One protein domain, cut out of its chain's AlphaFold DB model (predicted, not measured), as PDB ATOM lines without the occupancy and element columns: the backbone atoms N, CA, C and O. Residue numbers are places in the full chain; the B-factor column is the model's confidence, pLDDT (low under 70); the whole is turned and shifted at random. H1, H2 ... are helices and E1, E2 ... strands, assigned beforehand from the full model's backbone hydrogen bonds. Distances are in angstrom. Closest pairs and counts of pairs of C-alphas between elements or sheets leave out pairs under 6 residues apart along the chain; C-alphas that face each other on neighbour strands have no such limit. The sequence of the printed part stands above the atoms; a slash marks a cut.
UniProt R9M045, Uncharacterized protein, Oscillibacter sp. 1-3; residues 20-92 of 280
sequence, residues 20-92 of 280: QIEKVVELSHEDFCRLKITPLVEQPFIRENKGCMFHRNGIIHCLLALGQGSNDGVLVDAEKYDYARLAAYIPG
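AT A GLANCE: This is residues 20 to 92 of the 280 residues of an uncharacterized protein of Oscillibacter sp. 1-3 (UniProt R9M045). Look first for one strongly twisted wall of five strands, with the long strand E3 running through it and H1 over one face near one end. The hairpin of E2 and E3 reaches the other end of the longest axis, and the short helix H2 only grazes the sheet. The printed part has 73 residues, with two named helices and five named strands in the order E1 H1 H2 E2 E3 E4 E5. The sheet is branched and mixed, E1 parallel to E3 and the other neighbours antiparallel, and the class is mixed, helices and strands. The whole is compact, with a radius of gyration of the C-alphas of 11.2 A and spans of 34 by 24 by 17 A.

HOW THE PARTS SIT: Start at E3, residues 59 to 67, the strand with three neighbours. On one side of it, beside residues 61 to 67, find E1, residues 20 to 27, parallel at 18 degrees, with N 25 and O 64 2.8 A apart. On the other side are E2, residues 54 to 56, beside residues 59 to 61, and E4, residues 73 to 77, beside residues 62 to 66. E2 and E3 form a hairpin, with N 54 and O 61 3.1 A apart; E3 and E4 form another, with N 63 and O 76 2.9 A apart. E5, residues 86 to 90, is an edge strand and makes a hairpin with E4, N 88 and O 75 being 3.0 A apart. E2, E3, E4 and E5 are a meander, each strand the antiparallel neighbour of the one before. H1, residues 29 to 37, is on the sheet at a height of 8.6 A. It lies over E3 and runs along the strands, at 25 degrees to E3 on the local plane; their closest C-alphas, of Phe 32 and Gly 67, are 5.4 A apart. H2, residues 44 to 48, only grazes the sheet with its residues 45 to 46 and is apart from H1. In both helices every O i to N i+4 pair is within hydrogen-bond range.

IN THESE COORDINATES: Find C-alpha 20 at (139.022, 300.062, 270.416); from there E1 runs 19.4 A to Leu 27, with a bend of 58 degrees at residue 23. H1 is 12.4 A long. E3 begins at C-alpha 59, (140.772, 303.780, 275.784), and runs 24.2 A. E4 is 13.4 A long, and E5 runs 13.3 A to C-alpha 90 at (129.240, 306.350, 262.956).

THE WHOLE: The two C-alphas farthest apart, of Glu 30 and Asn 57, are 35.0 A apart. The printed part has no cut, and no link is long. Its mean pLDDT is 95.0, and no printed residue is under 70.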
ATOM      1  N   GLN A  20     138.584 301.333 270.986       95.12
ATOM      2  CA  GLN A  20     139.022 300.062 270.416       95.12
ATOM      3  C   GLN A  20     137.823 299.125 270.284       95.12
ATOM      4  O   GLN A  20     137.044 298.967 271.224       95.12
ATOM      5  N   ILE A  21     137.652 298.509 269.116       96.50
ATOM      6  CA  ILE A  21     136.569 297.550 268.879       96.50
ATOM      7  C   ILE A  21     137.045 296.176 269.334       96.50
ATOM      8  O   ILE A  21     137.927 295.595 268.715       96.50
ATOM      9  N   GLU A  22     136.430 295.635 270.384       95.81
ATOM     10  CA  GLU A  22     136.730 294.272 270.853       95.81
ATOM     11  C   GLU A  22     135.847 293.217 270.187       95.81
ATOM     12  O   GLU A  22     136.196 292.038 270.124       95.81
ATOM     13  N   LYS A  23     134.656 293.624 269.738       96.69
ATOM     14  CA  LYS A  23     133.683 292.721 269.133       96.69
ATOM     15  C   LYS A  23     132.746 293.458 268.188       96.69
ATOM     16  O   LYS A  23     132.342 294.584 268.458       96.69
ATOM     17  N   VAL A  24     132.359 292.782 267.117       97.88
ATOM     18  CA  VAL A  24     131.377 293.196 266.122       97.88
ATOM     19  C   VAL A  24     130.176 292.262 266.198       97.88
ATOM     20  O   VAL A  24     130.315 291.040 266.214       97.88
ATOM     21  N   VAL A  25     128.978 292.839 266.233       97.25
ATOM     22  CA  VAL A  25     127.712 292.108 266.161       97.25
ATOM     23  C   VAL A  25     126.889 292.652 265.006       97.25
ATOM     24  O   VAL A  25     126.642 293.854 264.901       97.25
ATOM     25  N   GLU A  26     126.438 291.741 264.154       97.00
ATOM     26  CA  GLU A  26     125.568 292.039 263.026       97.00
ATOM     27  C   GLU A  26     124.100 291.962 263.479       97.00
ATOM     28  O   GLU A  26     123.587 290.893 263.814       97.00
ATOM     29  N   LEU A  27     123.418 293.106 263.517       97.56
ATOM     30  CA  LEU A  27     122.027 293.241 263.940       97.56
ATOM     31  C   LEU A  27     121.074 293.220 262.748       97.56
ATOM     32  O   LEU A  27     121.356 293.784 261.687       97.56
ATOM     33  N   SER A  28     119.884 292.651 262.955       97.00
ATOM     34  CA  SER A  28     118.790 292.775 261.992       97.00
ATOM     35  C   SER A  28     118.433 294.250 261.756       97.00
ATOM     36  O   SER A  28     118.699 295.121 262.592       97.00
ATOM     37  N   HIS A  29     117.787 294.549 260.626       95.25
ATOM     38  CA  HIS A  29     117.337 295.912 260.331       95.25
ATOM     39  C   HIS A  29     116.463 296.495 261.459       95.25
ATOM     40  O   HIS A  29     116.621 297.659 261.828       95.25
ATOM     41  N   GLU A  30     115.561 295.685 262.017       94.81
ATOM     42  CA  GLU A  30     114.663 296.093 263.099       94.81
ATOM     43  C   GLU A  30     115.429 296.375 264.395       94.81
ATOM     44  O   GLU A  30     115.250 297.438 264.994       94.81
ATOM     45  N   ASP A  31     116.336 295.479 264.793       96.56
ATOM     46  CA  ASP A  31     117.126 295.639 266.019       96.56
ATOM     47  C   ASP A  31     118.065 296.844 265.934       96.56
ATOM     48  O   ASP A  31     118.168 297.627 266.882       96.56
ATOM     49  N   PHE A  32     118.693 297.051 264.773       96.94
ATOM     50  CA  PHE A  32     119.542 298.214 264.534       96.94
ATOM     51  C   PHE A  32     118.733 299.521 264.550       96.94
ATOM     52  O   PHE A  32     119.172 300.534 265.096       96.94
ATOM     53  N   CYS A  33     117.518 299.526 263.991       94.25
ATOM     54  CA  CYS A  33     116.603 300.663 264.101       94.25
ATOM     55  C   CYS A  33     116.176 300.929 265.549       94.25
ATOM     56  O   CYS A  33     116.218 302.081 265.984       94.25
ATOM     57  N   ARG A  34     115.855 299.883 266.319       95.25
ATOM     58  CA  ARG A  34     115.527 299.996 267.746       95.25
ATOM     59  C   ARG A  34     116.690 300.565 268.555       95.25
ATOM     60  O   ARG A  34     116.470 301.461 269.363       95.25
ATOM     61  N   LEU A  35     117.924 300.118 268.305       96.38
ATOM     62  CA  LEU A  35     119.127 300.667 268.947       96.38
ATOM     63  C   LEU A  35     119.253 302.182 268.736       96.38
ATOM     64  O   LEU A  35     119.526 302.910 269.684       96.38
ATOM     65  N   LYS A  36     119.001 302.666 267.515       93.81
ATOM     66  CA  LYS A  36     119.090 304.102 267.189       93.81
ATOM     67  C   LYS A  36     117.981 304.937 267.827       93.81
ATOM     68  O   LYS A  36     118.228 306.074 268.210       93.81
ATOM     69  N   ILE A  37     116.756 304.411 267.874       94.06
ATOM     70  CA  ILE A  37     115.577 305.170 268.322       94.06
ATOM     71  C   ILE A  37     115.451 305.137 269.850       94.06
ATOM     72  O   ILE A  37     115.081 306.139 270.459       94.06
ATOM     73  N   THR A  38     115.769 304.003 270.475       94.44
ATOM     74  CA  THR A  38     115.626 303.786 271.920       94.44
ATOM     75  C   THR A  38     116.894 303.164 272.527       94.44
ATOM     76  O   THR A  38     116.842 302.032 273.011       94.44
ATOM     77  N   PRO A  39     118.043 303.870 272.532       93.94
ATOM     78  CA  PRO A  39     119.319 303.321 273.015       93.94
ATOM     79  C   PRO A  39     119.336 303.004 274.520       93.94
ATOM     80  O   PRO A  39     120.119 302.167 274.958       93.94
ATOM     81  N   LEU A  40     118.459 303.642 275.307       95.25
ATOM     82  CA  LEU A  40     118.328 303.434 276.757       95.25
ATOM     83  C   LEU A  40     117.426 302.248 277.139       95.25
ATOM     84  O   LEU A  40     117.265 301.961 278.323       95.25
ATOM     85  N   VAL A  41     116.810 301.578 276.163       95.31
ATOM     86  CA  VAL A  41     116.047 300.346 276.405       95.31
ATOM     87  C   VAL A  41     117.016 299.170 276.451       95.31
ATOM     88  O   VAL A  41     117.971 299.127 275.678       95.31
ATOM     89  N   GLU A  42     116.766 298.219 277.350       95.25
ATOM     90  CA  GLU A  42     117.570 297.002 277.456       95.25
ATOM     91  C   GLU A  42     117.552 296.205 276.145       95.25
ATOM     92  O   GLU A  42     116.504 295.994 275.529       95.25
ATOM     93  N   GLN A  43     118.726 295.750 275.715       93.19
ATOM     94  CA  GLN A  43     118.935 295.055 274.451       93.19
ATOM     95  C   GLN A  43     119.637 293.714 274.716       93.19
ATOM     96  O   GLN A  43     120.730 293.701 275.291       93.19
ATOM     97  N   PRO A  44     119.074 292.578 274.260       95.00
ATOM     98  CA  PRO A  44     119.663 291.256 274.492       95.00
ATOM     99  C   PRO A  44     121.121 291.137 274.029       95.00
ATOM    100  O   PRO A  44     121.958 290.645 274.783       95.00
ATOM    101  N   PHE A  45     121.450 291.682 272.851       95.62
ATOM    102  CA  PHE A  45     122.805 291.610 272.299       95.62
ATOM    103  C   PHE A  45     123.845 292.355 273.156       95.62
ATOM    104  O   PHE A  45     125.009 291.965 273.175       95.62
ATOM    105  N   ILE A  46     123.450 293.404 273.889       96.56
ATOM    106  CA  ILE A  46     124.353 294.116 274.808       96.56
ATOM    107  C   ILE A  46     124.615 293.242 276.029       96.56
ATOM    108  O   ILE A  46     125.768 293.028 276.400       96.56
ATOM    109  N   ARG A  47     123.550 292.680 276.617       95.25
ATOM    110  CA  ARG A  47     123.637 291.782 277.777       95.25
ATOM    111  C   ARG A  47     124.572 290.602 277.528       95.25
ATOM    112  O   ARG A  47     125.394 290.279 278.381       95.25
ATOM    113  N   GLU A  48     124.451 289.982 276.359       95.31
ATOM    114  CA  GLU A  48     125.236 288.810 275.951       95.31
ATOM    115  C   GLU A  48     126.722 289.127 275.723       95.31
ATOM    116  O   GLU A  48     127.559 288.235 275.832       95.31
ATOM    117  N   ASN A  49     127.065 290.391 275.456       95.12
ATOM    118  CA  ASN A  49     128.422 290.812 275.098       95.12
ATOM    119  C   ASN A  49     129.049 291.787 276.109       95.12
ATOM    120  O   ASN A  49     130.083 292.383 275.832       95.12
ATOM    121  N   LYS A  50     128.494 291.915 277.324       93.25
ATOM    122  CA  LYS A  50     129.041 292.771 278.400       93.25
ATOM    123  C   LYS A  50     130.532 292.574 278.666       93.25
ATOM    124  O   LYS A  50     131.224 293.533 278.981       93.25
ATOM    125  N   GLY A  51     131.015 291.336 278.558       92.44
ATOM    126  CA  GLY A  51     132.395 290.981 278.886       92.44
ATOM    127  C   GLY A  51     133.457 291.618 277.985       92.44
ATOM    128  O   GLY A  51     134.607 291.689 278.404       92.44
ATOM    129  N   CYS A  52     133.094 292.093 276.787       92.75
ATOM    130  CA  CYS A  52     134.037 292.734 275.865       92.75
ATOM    131  C   CYS A  52     134.065 294.267 275.979       92.75
ATOM    132  O   CYS A  52     134.830 294.904 275.268       92.75
ATOM    133  N   MET A  53     133.231 294.864 276.840       95.44
ATOM    134  CA  MET A  53     133.167 296.315 277.035       95.44
ATOM    135  C   MET A  53     133.834 296.704 278.359       95.44
ATOM    136  O   MET A  53     133.404 296.260 279.428       95.44
ATOM    137  N   PHE A  54     134.893 297.511 278.300       95.00
ATOM    138  CA  PHE A  54     135.640 297.969 279.477       95.00
ATOM    139  C   PHE A  54     136.498 299.200 279.160       95.00
ATOM    140  O   PHE A  54     136.703 299.562 278.008       95.00
ATOM    141  N   HIS A  55     137.013 299.867 280.194       93.94
ATOM    142  CA  HIS A  55     137.919 301.009 280.036       93.94
ATOM    143  C   HIS A  55     139.310 300.632 280.514       93.94
ATOM    144  O   HIS A  55     139.466 300.082 281.612       93.94
ATOM    145  N   ARG A  56     140.329 300.954 279.719       93.38
ATOM    146  CA  ARG A  56     141.724 300.701 280.084       93.38
ATOM    147  C   ARG A  56     142.621 301.778 279.502       93.38
ATOM    148  O   ARG A  56     142.534 302.082 278.327       93.38
ATOM    149  N   ASN A  57     143.497 302.350 280.328       91.69
ATOM    150  CA  ASN A  57     144.506 303.323 279.893       91.69
ATOM    151  C   ASN A  57     143.948 304.529 279.103       91.69
ATOM    152  O   ASN A  57     144.648 305.080 278.264       91.69
ATOM    153  N   GLY A  58     142.707 304.948 279.373       90.81
ATOM    154  CA  GLY A  58     142.050 306.041 278.644       90.81
ATOM    155  C   GLY A  58     141.381 305.631 277.327       90.81
ATOM    156  O   GLY A  58     140.792 306.488 276.682       90.81
ATOM    157  N   ILE A  59     141.421 304.345 276.968       93.69
ATOM    158  CA  ILE A  59     140.772 303.780 275.784       93.69
ATOM    159  C   ILE A  59     139.452 303.120 276.193       93.69
ATOM    160  O   ILE A  59     139.391 302.344 277.161       93.69
ATOM    161  N   ILE A  60     138.397 303.418 275.436       95.06
ATOM    162  CA  ILE A  60     137.093 302.764 275.543       95.06
ATOM    163  C   ILE A  60     137.116 301.509 274.665       95.06
ATOM    164  O   ILE A  60     137.029 301.584 273.438       95.06
ATOM    165  N   HIS A  61     137.211 300.339 275.295       95.81
ATOM    166  CA  HIS A  61     137.043 299.059 274.616       95.81
ATOM    167  C   HIS A  61     135.547 298.795 274.463       95.81
ATOM    168  O   HIS A  61     134.818 298.691 275.453       95.81
ATOM    169  N   CYS A  62     135.074 298.759 273.222       96.56
ATOM    170  CA  CYS A  62     133.661 298.861 272.888       96.56
ATOM    171  C   CYS A  62     133.176 297.713 271.994       96.56
ATOM    172  O   CYS A  62     133.936 297.037 271.295       96.56
ATOM    173  N   LEU A  63     131.860 297.515 272.029       97.75
ATOM    174  CA  LEU A  63     131.120 296.645 271.127       97.75
ATOM    175  C   LEU A  63     130.667 297.463 269.912       97.75
ATOM    176  O   LEU A  63     129.992 298.479 270.068       97.75
ATOM    177  N   LEU A  64     130.971 297.003 268.703       98.12
ATOM    178  CA  LEU A  64     130.434 297.569 267.470       98.12
ATOM    179  C   LEU A  64     129.177 296.805 267.044       98.12
ATOM    180  O   LEU A  64     129.229 295.623 266.718       98.12
ATOM    181  N   ALA A  65     128.045 297.499 266.976       98.12
ATOM    182  CA  ALA A  65     126.835 296.998 266.341       98.12
ATOM    183  C   ALA A  65     126.752 297.498 264.892       98.12
ATOM    184  O   ALA A  65     126.691 298.709 264.651       98.12
ATOM    185  N   LEU A  66     126.712 296.576 263.933       98.00
ATOM    186  CA  LEU A  66     126.470 296.866 262.519       98.00
ATOM    187  C   LEU A  66     125.044 296.469 262.131       98.00
ATOM    188  O   LEU A  66     124.493 295.514 262.667       98.00
ATOM    189  N   GLY A  67     124.428 297.205 261.208       95.88
ATOM    190  CA  GLY A  67     123.100 296.869 260.692       95.88
ATOM    191  C   GLY A  67     123.165 296.076 259.387       95.88
ATOM    192  O   GLY A  67     123.823 296.499 258.430       95.88
ATOM    193  N   GLN A  68     122.399 294.990 259.288       93.81
ATOM    194  CA  GLN A  68     122.243 294.246 258.035       93.81
ATOM    195  C   GLN A  68     121.744 295.159 256.911       93.81
ATOM    196  O   GLN A  68     120.754 295.880 257.058       93.81
ATOM    197  N   GLY A  69     122.470 295.161 255.790       89.44
ATOM    198  CA  GLY A  69     122.183 296.023 254.638       89.44
ATOM    199  C   GLY A  69     122.421 297.525 254.865       89.44
ATOM    200  O   GLY A  69     122.044 298.329 254.018       89.44
ATOM    201  N   SER A  70     123.025 297.922 255.991       92.00
ATOM    202  CA  SER A  70     123.363 299.312 256.335       92.00
ATOM    203  C   SER A  70     124.871 299.499 256.478       92.00
ATOM    204  O   SER A  70     125.497 298.766 257.227       92.00
ATOM    205  N   ASN A  71     125.456 300.528 255.864       93.75
ATOM    206  CA  ASN A  71     126.885 300.821 256.064       93.75
ATOM    207  C   ASN A  71     127.182 301.520 257.399       93.75
ATOM    208  O   ASN A  71     128.337 301.628 257.793       93.75
ATOM    209  N   ASP A  72     126.156 301.995 258.101       94.88
ATOM    210  CA  ASP A  72     126.306 302.699 259.372       94.88
ATOM    211  C   ASP A  72     126.485 301.714 260.542       94.88
ATOM    212  O   ASP A  72     125.952 300.601 260.511       94.88
ATOM    213  N   GLY A  73     127.177 302.154 261.596       96.94
ATOM    214  CA  GLY A  73     127.404 301.376 262.816       96.94
ATOM    215  C   GLY A  73     127.241 302.200 264.090       96.94
ATOM    216  O   GLY A  73     127.212 303.433 264.053       96.94
ATOM    217  N   VAL A  74     127.112 301.511 265.223       97.56
ATOM    218  CA  VAL A  74     127.044 302.117 266.559       97.56
ATOM    219  C   VAL A  74     128.088 301.464 267.454       97.56
ATOM    220  O   VAL A  74     128.013 300.262 267.696       97.56
ATOM    221  N   LEU A  75     129.038 302.252 267.958       97.62
ATOM    222  CA  LEU A  75     129.904 301.825 269.056       97.62
ATOM    223  C   LEU A  75     129.120 301.916 270.358       97.62
ATOM    224  O   LEU A  75     128.395 302.889 270.562       97.62
ATOM    225  N   VAL A  76     129.262 300.912 271.214       97.75
ATOM    226  CA  VAL A  76     128.549 300.791 272.482       97.75
ATOM    227  C   VAL A  76     129.535 300.444 273.588       97.75
ATOM    228  O   VAL A  76     130.296 299.485 273.477       97.75
ATOM    229  N   ASP A  77     129.455 301.189 274.683       96.62
ATOM    230  CA  ASP A  77     129.911 300.747 275.993       96.62
ATOM    231  C   ASP A  77     128.743 300.838 276.980       96.62
ATOM    232  O   ASP A  77     128.089 301.870 277.150       96.62
ATOM    233  N   ALA A  78     128.440 299.709 277.607       94.50
ATOM    234  CA  ALA A  78     127.300 299.584 278.488       94.50
ATOM    235  C   ALA A  78     127.616 299.918 279.952       94.50
ATOM    236  O   ALA A  78     126.681 299.984 280.742       94.50
ATOM    237  N   GLU A  79     128.883 300.076 280.357       90.31
ATOM    238  CA  GLU A  79     129.314 300.224 281.763       90.31
ATOM    239  C   GLU A  79     128.580 299.263 282.734       90.31
ATOM    240  O   GLU A  79     128.131 299.654 283.815       90.31
ATOM    241  N   LYS A  80     128.445 297.983 282.347       87.75
ATOM    242  CA  LYS A  80     127.739 296.896 283.074       87.75
ATOM    243  C   LYS A  80     126.198 296.917 283.023       87.75
ATOM    244  O   LYS A  80     125.576 295.990 283.554       87.75
ATOM    245  N   TYR A  81     125.570 297.878 282.348       93.19
ATOM    246  CA  TYR A  81     124.122 297.899 282.092       93.19
ATOM    247  C   TYR A  81     123.733 297.044 280.879       93.19
ATOM    248  O   TYR A  81     124.586 296.588 280.126       93.19
ATOM    249  N   ASP A  82     122.436 296.795 280.698       95.81
ATOM    250  CA  ASP A  82     121.897 296.027 279.562       95.81
ATOM    251  C   ASP A  82     121.459 296.913 278.383       95.81
ATOM    252  O   ASP A  82     120.814 296.437 277.454       95.81
ATOM    253  N   TYR A  83     121.805 298.201 278.400       95.44
ATOM    254  CA  TYR A  83     121.473 299.187 277.368       95.44
ATOM    255  C   TYR A  83     122.719 299.982 276.951       95.44
ATOM    256  O   TYR A  83     123.756 299.928 277.615       95.44
ATOM    257  N   ALA A  84     122.626 300.733 275.850       95.31
ATOM    258  CA  ALA A  84     123.749 301.482 275.292       95.31
ATOM    259  C   ALA A  84     123.974 302.783 276.077       95.31
ATOM    260  O   ALA A  84     123.435 303.838 275.739       95.31
ATOM    261  N   ARG A  85     124.713 302.681 277.186       94.62
ATOM    262  CA  ARG A  85     124.929 303.788 278.123       94.62
ATOM    263  C   ARG A  85     125.837 304.869 277.546       94.62
ATOM    264  O   ARG A  85     125.486 306.045 277.612       94.62
ATOM    265  N   LEU A  86     126.958 304.461 276.968       94.44
ATOM    266  CA  LEU A  86     127.796 305.276 276.101       94.44
ATOM    267  C   LEU A  86     127.646 304.726 274.687       94.44
ATOM    268  O   LEU A  86     127.729 303.515 274.471       94.44
ATOM    269  N   ALA A  87     127.378 305.604 273.722       95.38
ATOM    270  CA  ALA A  87     127.220 305.185 272.342       95.38
ATOM    271  C   ALA A  87     127.637 306.265 271.349       95.38
ATOM    272  O   ALA A  87     127.331 307.443 271.537       95.38
ATOM    273  N   ALA A  88     128.259 305.840 270.251       94.94
ATOM    274  CA  ALA A  88     128.615 306.707 269.135       94.94
ATOM    275  C   ALA A  88     128.052 306.142 267.829       94.94
ATOM    276  O   ALA A  88     128.386 305.031 267.423       94.94
ATOM    277  N   TYR A  89     127.191 306.914 267.160       94.25
ATOM    278  CA  TYR A  89     126.707 306.585 265.819       94.25
ATOM    279  C   TYR A  89     127.725 307.035 264.775       94.25
ATOM    280  O   TYR A  89     127.995 308.232 264.661       94.25
ATOM    281  N   ILE A  90     128.233 306.094 263.983       94.19
ATOM    282  CA  ILE A  90     129.240 306.350 262.956       94.19
ATOM    283  C   ILE A  90     128.650 305.997 261.582       94.19
ATOM    284  O   ILE A  90     128.463 304.818 261.258       94.19
ATOM    285  N   PRO A  91     128.320 307.006 260.756       93.62
ATOM    286  CA  PRO A  91     127.926 306.780 259.373       93.62
ATOM    287  C   PRO A  91     129.060 306.127 258.576       93.62
ATOM    288  O   PRO A  91     130.205 306.566 258.675       93.62
ATOM    289  N   GLY A  92     128.751 305.110 257.770       94.81
ATOM    290  CA  GLY A  92     129.757 304.410 256.958       94.81
ATOM    291  C   GLY A  92     130.759 303.556 257.748       94.81
ATOM    292  O   GLY A  92     131.799 303.188 257.210       94.81
TER     293      GLY A  92